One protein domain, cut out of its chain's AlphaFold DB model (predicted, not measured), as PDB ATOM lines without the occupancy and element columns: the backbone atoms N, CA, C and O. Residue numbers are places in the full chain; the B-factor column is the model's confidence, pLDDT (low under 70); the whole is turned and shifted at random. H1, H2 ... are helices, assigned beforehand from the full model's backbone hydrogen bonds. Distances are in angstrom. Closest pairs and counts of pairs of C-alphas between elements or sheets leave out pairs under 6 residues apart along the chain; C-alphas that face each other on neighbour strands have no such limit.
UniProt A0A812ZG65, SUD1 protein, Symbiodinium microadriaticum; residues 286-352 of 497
ATOM      1  N   VAL A 286      73.717 115.463 -74.095       49.06
ATOM      2  CA  VAL A 286      74.834 115.458 -75.048       49.06
ATOM      3  C   VAL A 286      74.525 114.420 -76.115       49.06
ATOM      4  O   VAL A 286      74.130 113.295 -75.797       49.06
ATOM      5  N   HIS A 287      74.712 114.787 -77.384       52.69
ATOM      6  CA  HIS A 287      74.626 113.823 -78.475       52.69
ATOM      7  C   HIS A 287      75.621 112.683 -78.246       52.69
ATOM      8  O   HIS A 287      76.787 112.926 -77.912       52.69
ATOM      9  N   ALA A 288      75.166 111.448 -78.452       55.91
ATOM     10  CA  ALA A 288      75.978 110.245 -78.265       55.91
ATOM     11  C   ALA A 288      77.334 110.320 -78.984       55.91
ATOM     12  O   ALA A 288      78.373 110.024 -78.390       55.91
ATOM     13  N   ASP A 289      77.327 110.815 -80.221       54.72
ATOM     14  CA  ASP A 289      78.524 110.949 -81.048       54.72
ATOM     15  C   ASP A 289      79.507 111.989 -80.498       54.72
ATOM     16  O   ASP A 289      80.719 111.771 -80.508       54.72
ATOM     17  N   CYS A 290      79.007 113.099 -79.946       54.41
ATOM     18  CA  CYS A 290      79.855 114.118 -79.326       54.41
ATOM     19  C   CYS A 290      80.528 113.586 -78.055       54.41
ATOM     20  O   CYS A 290      81.706 113.864 -77.822       54.41
ATOM     21  N   LEU A 291      79.807 112.793 -77.256       65.06
ATOM     22  CA  LEU A 291      80.370 112.135 -76.078       65.06
ATOM     23  C   LEU A 291      81.439 111.110 -76.483       65.06
ATOM     24  O   LEU A 291      82.539 111.114 -75.931       65.06
ATOM     25  N   ALA A 292      81.153 110.275 -77.483       63.00
ATOM     26  CA  ALA A 292      82.107 109.302 -78.001       63.00
ATOM     27  C   ALA A 292      83.368 109.965 -78.571       63.00
ATOM     28  O   ALA A 292      84.479 109.484 -78.336       63.00
ATOM     29  N   GLN A 293      83.222 111.091 -79.273       61.62
ATOM     30  CA  GLN A 293      84.342 111.858 -79.813       61.62
ATOM     31  C   GLN A 293      85.179 112.509 -78.703       61.62
ATOM     32  O   GLN A 293      86.410 112.458 -78.758       61.62
ATOM     33  N   TRP A 294      84.535 113.054 -77.666       63.81
ATOM     34  CA  TRP A 294      85.219 113.587 -76.486       63.81
ATOM     35  C   TRP A 294      86.031 112.504 -75.769       63.81
ATOM     36  O   TRP A 294      87.233 112.662 -75.553       63.81
ATOM     37  N   CYS A 295      85.402 111.368 -75.463       67.31
ATOM     38  CA  CYS A 295      86.066 110.215 -74.854       67.31
ATOM     39  C   CYS A 295      87.197 109.672 -75.737       67.31
ATOM     40  O   CYS A 295      88.245 109.281 -75.228       67.31
ATOM     41  N   SER A 296      87.031 109.711 -77.063       67.56
ATOM     42  CA  SER A 296      88.075 109.315 -78.016       67.56
ATOM     43  C   SER A 296      89.292 110.232 -77.975       67.56
ATOM     44  O   SER A 296      90.412 109.739 -78.094       67.56
ATOM     45  N   TYR A 297      89.094 111.539 -77.794       64.62
ATOM     46  CA  TYR A 297      90.196 112.490 -77.638       64.62
ATOM     47  C   TYR A 297      90.977 112.245 -76.340       64.62
ATOM     48  O   TYR A 297      92.202 112.315 -76.334       64.62
ATOM     49  N   GLN A 298      90.275 111.912 -75.257       67.12
ATOM     50  CA  GLN A 298      90.885 111.652 -73.948       67.12
ATOM     51  C   GLN A 298      91.453 110.230 -73.815       67.12
ATOM     52  O   GLN A 298      92.264 109.960 -72.933       67.12
ATOM     53  N   GLY A 299      91.018 109.296 -74.666       69.62
ATOM     54  CA  GLY A 299      91.340 107.874 -74.541       69.62
ATOM     55  C   GLY A 299      90.647 107.182 -73.358       69.62
ATOM     56  O   GLY A 299      91.026 106.066 -73.007       69.62
ATOM     57  N   ASN A 300      89.636 107.812 -72.748       70.56
ATOM     58  CA  ASN A 300      88.888 107.270 -71.617       70.56
ATOM     59  C   ASN A 300      87.409 107.084 -71.971       70.56
ATOM     60  O   ASN A 300      86.654 108.043 -72.107       70.56
ATOM     61  N   PHE A 301      86.994 105.824 -72.085       73.69
ATOM     62  CA  PHE A 301      85.614 105.429 -72.387       73.69
ATOM     63  C   PHE A 301      84.863 104.894 -71.161       73.69
ATOM     64  O   PHE A 301      83.729 104.445 -71.290       73.69
ATOM     65  N   ARG A 302      85.506 104.877 -69.985       65.88
ATOM     66  CA  ARG A 302      84.993 104.171 -68.800       65.88
ATOM     67  C   ARG A 302      84.435 105.113 -67.757       65.88
ATOM     68  O   ARG A 302      83.380 104.833 -67.201       65.88
ATOM     69  N   THR A 303      85.136 106.208 -67.496       66.19
ATOM     70  CA  THR A 303      84.760 107.163 -66.457       66.19
ATOM     71  C   THR A 303      84.719 108.568 -67.008       66.19
ATOM     72  O   THR A 303      85.492 108.922 -67.896       66.19
ATOM     73  N   CYS A 304      83.872 109.397 -66.415       62.81
ATOM     74  CA  CYS A 304      83.938 110.828 -66.635       62.81
ATOM     75  C   CYS A 304      85.225 111.389 -66.013       62.81
ATOM     76  O   CYS A 304      85.495 111.157 -64.837       62.81
ATOM     77  N   ASP A 305      86.002 112.166 -66.764       58.34
ATOM     78  CA  ASP A 305      87.263 112.744 -66.272       58.34
ATOM     79  C   ASP A 305      87.064 113.842 -65.211       58.34
ATOM     80  O   ASP A 305      88.023 114.265 -64.574       58.34
ATOM     81  N   VAL A 306      85.828 114.316 -65.020       55.66
ATOM     82  CA  VAL A 306      85.505 115.381 -64.058       55.66
ATOM     83  C   VAL A 306      85.105 114.810 -62.702       55.66
ATOM     84  O   VAL A 306      85.637 115.232 -61.678       55.66
ATOM     85  N   CYS A 307      84.160 113.869 -62.675       58.22
ATOM     86  CA  CYS A 307      83.676 113.276 -61.425       58.22
ATOM     87  C   CYS A 307      84.298 111.908 -61.112       58.22
ATOM     88  O   CYS A 307      84.026 111.354 -60.049       58.22
ATOM     89  N   HIS A 308      85.093 111.352 -62.032       63.94
ATOM     90  CA  HIS A 308      85.687 110.013 -61.959       63.94
ATOM     91  C   HIS A 308      84.682 108.864 -61.781       63.94
ATOM     92  O   HIS A 308      85.086 107.729 -61.541       63.94
ATOM     93  N   GLN A 309      83.384 109.132 -61.953       60.62
ATOM     94  CA  GLN A 309      82.347 108.108 -61.906       60.62
ATOM     95  C   GLN A 309      82.276 107.346 -63.230       60.62
ATOM     96  O   GLN A 309      82.503 107.945 -64.292       60.62
ATOM     97  N   PRO A 310      81.962 106.041 -63.187       61.81
ATOM     98  CA  PRO A 310      81.758 105.255 -64.388       61.81
ATOM     99  C   PRO A 310      80.519 105.729 -65.150       61.81
ATOM    100  O   PRO A 310      79.531 106.171 -64.560       61.81
ATOM    101  N   PHE A 311      80.562 105.618 -66.476       66.44
ATOM    102  CA  PHE A 311      79.347 105.735 -67.275       66.44
ATOM    103  C   PHE A 311      78.446 104.525 -67.007       66.44
ATOM    104  O   PHE A 311      78.938 103.411 -66.832       66.44
ATOM    105  N   VAL A 312      77.131 104.741 -67.007       62.06
ATOM    106  CA  VAL A 312      76.126 103.692 -66.787       62.06
ATOM    107  C   VAL A 312      75.093 103.679 -67.910       62.06
ATOM    108  O   VAL A 312      74.958 104.642 -68.671       62.06
ATOM    109  N   GLY A 313      74.393 102.553 -68.022       65.50
ATOM    110  CA  GLY A 313      73.318 102.330 -68.978       65.50
ATOM    111  C   GLY A 313      73.703 102.555 -70.448       65.50
ATOM    112  O   GLY A 313      74.833 102.283 -70.869       65.50
ATOM    113  N   LYS A 314      72.776 103.116 -71.236       67.12
ATOM    114  CA  LYS A 314      72.941 103.379 -72.680       67.12
ATOM    115  C   LYS A 314      74.226 104.129 -73.033       67.12
ATOM    116  O   LYS A 314      74.832 103.847 -74.066       67.12
ATOM    117  N   ALA A 315      74.670 105.061 -72.184       67.31
ATOM    118  CA  ALA A 315      75.913 105.795 -72.410       67.31
ATOM    119  C   ALA A 315      77.148 104.890 -72.308       67.31
ATOM    120  O   ALA A 315      78.023 104.953 -73.173       67.31
ATOM    121  N   ALA A 316      77.191 104.002 -71.311       72.19
ATOM    122  CA  ALA A 316      78.253 103.009 -71.184       72.19
ATOM    123  C   ALA A 316      78.282 102.068 -72.394       72.19
ATOM    124  O   ALA A 316      79.349 101.801 -72.944       72.19
ATOM    125  N   LEU A 317      77.112 101.619 -72.851       76.69
ATOM    126  CA  LEU A 317      76.995 100.720 -73.999       76.69
ATOM    127  C   LEU A 317      77.492 101.363 -75.296       76.69
ATOM    128  O   LEU A 317      78.239 100.737 -76.048       76.69
ATOM    129  N   LEU A 318      77.125 102.616 -75.553       77.56
ATOM    130  CA  LEU A 318      77.587 103.338 -76.740       77.56
ATOM    131  C   LEU A 318      79.100 103.563 -76.707       77.56
ATOM    132  O   LEU A 318      79.789 103.241 -77.676       77.56
ATOM    133  N   LEU A 319      79.638 104.026 -75.578       74.12
ATOM    134  CA  LEU A 319      81.079 104.222 -75.417       74.12
ATOM    135  C   LEU A 319      81.859 102.908 -75.525       74.12
ATOM    136  O   LEU A 319      82.909 102.874 -76.167       74.12
ATOM    137  N   ALA A 320      81.330 101.813 -74.976       83.00
ATOM    138  CA  ALA A 320      81.937 100.493 -75.093       83.00
ATOM    139  C   ALA A 320      81.922  99.970 -76.539       83.00
ATOM    140  O   ALA A 320      82.924  99.410 -76.985       83.00
ATOM    141  N   ARG A 321      80.848 100.209 -77.311       84.69
ATOM    142  CA  ARG A 321      80.817  99.890 -78.753       84.69
ATOM    143  C   ARG A 321      81.862 100.684 -79.528       84.69
ATOM    144  O   ARG A 321      82.584 100.099 -80.331       84.69
ATOM    145  N   HIS A 322      81.976 101.987 -79.275       81.19
ATOM    146  CA  HIS A 322      82.995 102.816 -79.923       81.19
ATOM    147  C   HIS A 322      84.415 102.354 -79.578       81.19
ATOM    148  O   HIS A 322      85.259 102.228 -80.469       81.19
ATOM    149  N   ALA A 323      84.675 102.050 -78.302       83.44
ATOM    150  CA  ALA A 323      85.956 101.509 -77.862       83.44
ATOM    151  C   ALA A 323      86.264 100.164 -78.541       83.44
ATOM    152  O   ALA A 323      87.380  99.967 -79.024       83.44
ATOM    153  N   TYR A 324      85.270  99.274 -78.637       86.06
ATOM    154  CA  TYR A 324      85.389  97.991 -79.328       86.06
ATOM    155  C   TYR A 324      85.736  98.178 -80.807       86.06
ATOM    156  O   TYR A 324      86.756  97.665 -81.247       86.06
ATOM    157  N   GLN A 325      84.987  98.993 -81.553       83.75
ATOM    158  CA  GLN A 325      85.242  99.246 -82.981       83.75
ATOM    159  C   GLN A 325      86.641  99.815 -83.257       83.75
ATOM    160  O   GLN A 325      87.246  99.537 -84.295       83.75
ATOM    161  N   ARG A 326      87.159 100.648 -82.348       80.62
ATOM    162  CA  ARG A 326      88.516 101.190 -82.463       80.62
ATOM    163  C   ARG A 326      89.563 100.108 -82.210       80.62
ATOM    164  O   ARG A 326      90.535 100.029 -82.959       80.62
ATOM    165  N   ALA A 327      89.364  99.310 -81.166       83.44
ATOM    166  CA  ALA A 327      90.306  98.281 -80.755       83.44
ATOM    167  C   ALA A 327      90.291  97.054 -81.681       83.44
ATOM    168  O   ALA A 327      91.329  96.426 -81.855       83.44
ATOM    169  N   ASP A 328      89.165  96.755 -82.331       80.06
ATOM    170  CA  ASP A 328      89.004  95.635 -83.271       80.06
ATOM    171  C   ASP A 328      89.983  95.724 -84.457       80.06
ATOM    172  O   ASP A 328      90.524  94.725 -84.926       80.06
ATOM    173  N   ARG A 329      90.351  96.949 -84.861       85.44
ATOM    174  CA  ARG A 329      91.373  97.198 -85.897       85.44
ATOM    175  C   ARG A 329      92.775  96.719 -85.509       85.44
ATOM    176  O   ARG A 329      93.627  96.588 -86.383       85.44
ATOM    177  N   LEU A 330      93.028  96.489 -84.219       84.00
ATOM    178  CA  LEU A 330      94.295  95.966 -83.698       84.00
ATOM    179  C   LEU A 330      94.365  94.429 -83.787       84.00
ATOM    180  O   LEU A 330      95.424  93.852 -83.542       84.00
ATOM    181  N   GLY A 331      93.253  93.778 -84.147       83.19
ATOM    182  CA  GLY A 331      93.072  92.329 -84.177       83.19
ATOM    183  C   GLY A 331      92.276  91.816 -82.973       83.19
ATOM    184  O   GLY A 331      92.473  92.274 -81.848       83.19
ATOM    185  N   GLU A 332      91.419  90.816 -83.204       78.81
ATOM    186  CA  GLU A 332      90.424  90.291 -82.243       78.81
ATOM    187  C   GLU A 332      91.019  89.806 -80.910       78.81
ATOM    188  O   GLU A 332      90.352  89.825 -79.874       78.81
ATOM    189  N   GLU A 333      92.286  89.390 -80.912       85.31
ATOM    190  CA  GLU A 333      92.983  88.960 -79.701       85.31
ATOM    191  C   GLU A 333      94.018  89.975 -79.186       85.31
ATOM    192  O   GLU A 333      94.823  89.656 -78.304       85.31
ATOM    193  N   HIS A 334      94.058  91.197 -79.715       86.94
ATOM    194  CA  HIS A 334      94.901  92.247 -79.146       86.94
ATOM    195  C   HIS A 334      94.445  92.555 -77.703       86.94
ATOM    196  O   HIS A 334      93.240  92.598 -77.452       86.94
ATOM    197  N   PRO A 335      95.348  92.791 -76.726       86.81
ATOM    198  CA  PRO A 335      94.952  93.046 -75.336       86.81
ATOM    199  C   PRO A 335      93.923  94.172 -75.169       86.81
ATOM    200  O   PRO A 335      93.013  94.057 -74.352       86.81
ATOM    201  N   GLU A 336      94.029  95.235 -75.969       84.75
ATOM    202  CA  GLU A 336      93.043  96.325 -75.974       84.75
ATOM    203  C   GLU A 336      91.690  95.895 -76.555       84.75
ATOM    204  O   GLU A 336      90.659  96.301 -76.027       84.75
ATOM    205  N   ALA A 337      91.680  95.039 -77.584       88.25
ATOM    206  CA  ALA A 337      90.452  94.495 -78.161       88.25
ATOM    207  C   ALA A 337      89.737  93.580 -77.163       88.25
ATOM    208  O   ALA A 337      88.535  93.723 -76.949       88.25
ATOM    209  N   LEU A 338      90.476  92.715 -76.461       90.62
ATOM    210  CA  LEU A 338      89.927  91.859 -75.405       90.62
ATOM    211  C   LEU A 338      89.396  92.681 -74.223       90.62
ATOM    212  O   LEU A 338      88.325  92.388 -73.692       90.62
ATOM    213  N   ALA A 339      90.102  93.745 -73.829       87.44
ATOM    214  CA  ALA A 339      89.608  94.659 -72.808       87.44
ATOM    215  C   ALA A 339      88.319  95.362 -73.266       87.44
ATOM    216  O   ALA A 339      87.348  95.383 -72.518       87.44
ATOM    217  N   ALA A 340      88.281  95.909 -74.484       87.50
ATOM    218  CA  ALA A 340      87.095  96.574 -75.020       87.50
ATOM    219  C   ALA A 340      85.901  95.614 -75.163       87.50
ATOM    220  O   ALA A 340      84.783  95.976 -74.810       87.50
ATOM    221  N   THR A 341      86.153  94.374 -75.586       91.25
ATOM    222  CA  THR A 341      85.152  93.298 -75.663       91.25
ATOM    223  C   THR A 341      84.560  92.997 -74.286       91.25
ATOM    224  O   THR A 341      83.346  92.868 -74.159       91.25
ATOM    225  N   TYR A 342      85.389  92.948 -73.237       89.50
ATOM    226  CA  TYR A 342      84.919  92.746 -71.863       89.50
ATOM    227  C   TYR A 342      83.996  93.874 -71.396       89.50
ATOM    228  O   TYR A 342      82.926  93.611 -70.854       89.50
ATOM    229  N   HIS A 343      84.371  95.131 -71.650       85.81
ATOM    230  CA  HIS A 343      83.533  96.280 -71.282       85.81
ATOM    231  C   HIS A 343      82.239  96.336 -72.087       85.81
ATOM    232  O   HIS A 343      81.198  96.679 -71.538       85.81
ATOM    233  N   LEU A 344      82.279  95.953 -73.364       90.12
ATOM    234  CA  LEU A 344      81.079  95.826 -74.184       90.12
ATOM    235  C   LEU A 344      80.138  94.752 -73.631       90.12
ATOM    236  O   LEU A 344      78.942  95.003 -73.524       90.12
ATOM    237  N   ALA A 345      80.670  93.597 -73.228       88.88
ATOM    238  CA  ALA A 345      79.886  92.534 -72.607       88.88
ATOM    239  C   ALA A 345      79.236  92.997 -71.291       88.88
ATOM    240  O   ALA A 345      78.043  92.785 -71.090       88.88
ATOM    241  N   GLN A 346      79.983  93.701 -70.433       83.19
ATOM    242  CA  GLN A 346      79.435  94.280 -69.201       83.19
ATOM    243  C   GLN A 346      78.347  95.323 -69.472       83.19
ATOM    244  O   GLN A 346      77.317  95.318 -68.804       83.19
ATOM    245  N   ALA A 347      78.553  96.206 -70.450       79.06
ATOM    246  CA  ALA A 347      77.572  97.231 -70.784       79.06
ATOM    247  C   ALA A 347      76.303  96.639 -71.419       79.06
ATOM    248  O   ALA A 347      75.208  97.121 -71.153       79.06
ATOM    249  N   LEU A 348      76.436  95.573 -72.217       80.25
ATOM    250  CA  LEU A 348      75.296  94.807 -72.730       80.25
ATOM    251  C   LEU A 348      74.517  94.141 -71.594       80.25
ATOM    252  O   LEU A 348      73.295  94.243 -71.569       80.25
ATOM    253  N   ALA A 349      75.211  93.516 -70.639       75.50
ATOM    254  CA  ALA A 349      74.572  92.921 -69.469       75.50
ATOM    255  C   ALA A 349      73.830  93.973 -68.626       75.50
ATOM    256  O   ALA A 349      72.706  93.723 -68.205       75.50
ATOM    257  N   GLY A 350      74.411  95.163 -68.435       72.50
ATOM    258  CA  GLY A 350      73.766  96.267 -67.713       72.50
ATOM    259  C   GLY A 350      72.511  96.829 -68.396       72.50
ATOM    260  O   GLY A 350      71.668  97.406 -67.723       72.50
ATOM    261  N   GLU A 351      72.364  96.638 -69.709       77.38
ATOM    262  CA  GLU A 351      71.176  97.025 -70.488       77.38
ATOM    263  C   GLU A 351      70.189  95.858 -70.693       77.38
ATOM    264  O   GLU A 351      69.246  95.965 -71.475       77.38
ATOM    265  N   GLY A 352      70.405  94.722 -70.022       75.81
ATOM    266  CA  GLY A 352      69.536  93.547 -70.114       75.81
ATOM    267  C   GLY A 352      69.789  92.644 -71.329       75.81
ATOM    268  O   GLY A 352      69.122  91.623 -71.494       75.81
TER     269      GLY A 352
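Overview. This is residues 286 to 352 of the 497 residues of the protein "SUD1 protein" of Symbiodinium microadriaticum (UniProt A0A812ZG65). Look first for a helical hairpin, H2 and H3 side by side, with the shorter helix H1 packed across H2 on the side away from H3. A long loop, residues 299 to 312, leads from H1 to H2. The printed part has 67 residues with three named helices, H1, H2 and H3 in that order, and no named strand: all helix. It is compact, radius of gyration of the C-alphas 11.3 A, spanning 31 by 29 by 20 A.

Arrangement. Start at H1, residues 288 to 298; it touches residues 315 to 322 alone of H2, residues 313 to 328, closest at the C-alphas of Ala 292 and Leu 319, 5.8 A apart. They run the same way at a steep tilt of 55 degrees. H3, residues 335 to 350, touches H2, closest at the C-alphas of Ala 327 and Ala 337, 4.6 A; this hairpin runs opposite ways at a shallow tilt of 22 degrees. H1 and H3 are apart. In H1, H2 and H3 every O i to N i+4 pair is within hydrogen-bond range.

Along the chain. Find C-alpha 288 at (75.978, 110.245, -78.265); H1 runs 15.6 A from there. H2 runs 22.3 A, and H3 22.7 A to C-alpha 350 at (73.766, 96.267, -67.713).

Size, cuts and confidence. The C-alphas of Val 286 and Glu 333 are farthest apart, 32.5 A. The printed part has no cut; H1 to H2 is a long link. Residues 286 to 299 and 302 to 315 have pLDDT under 70.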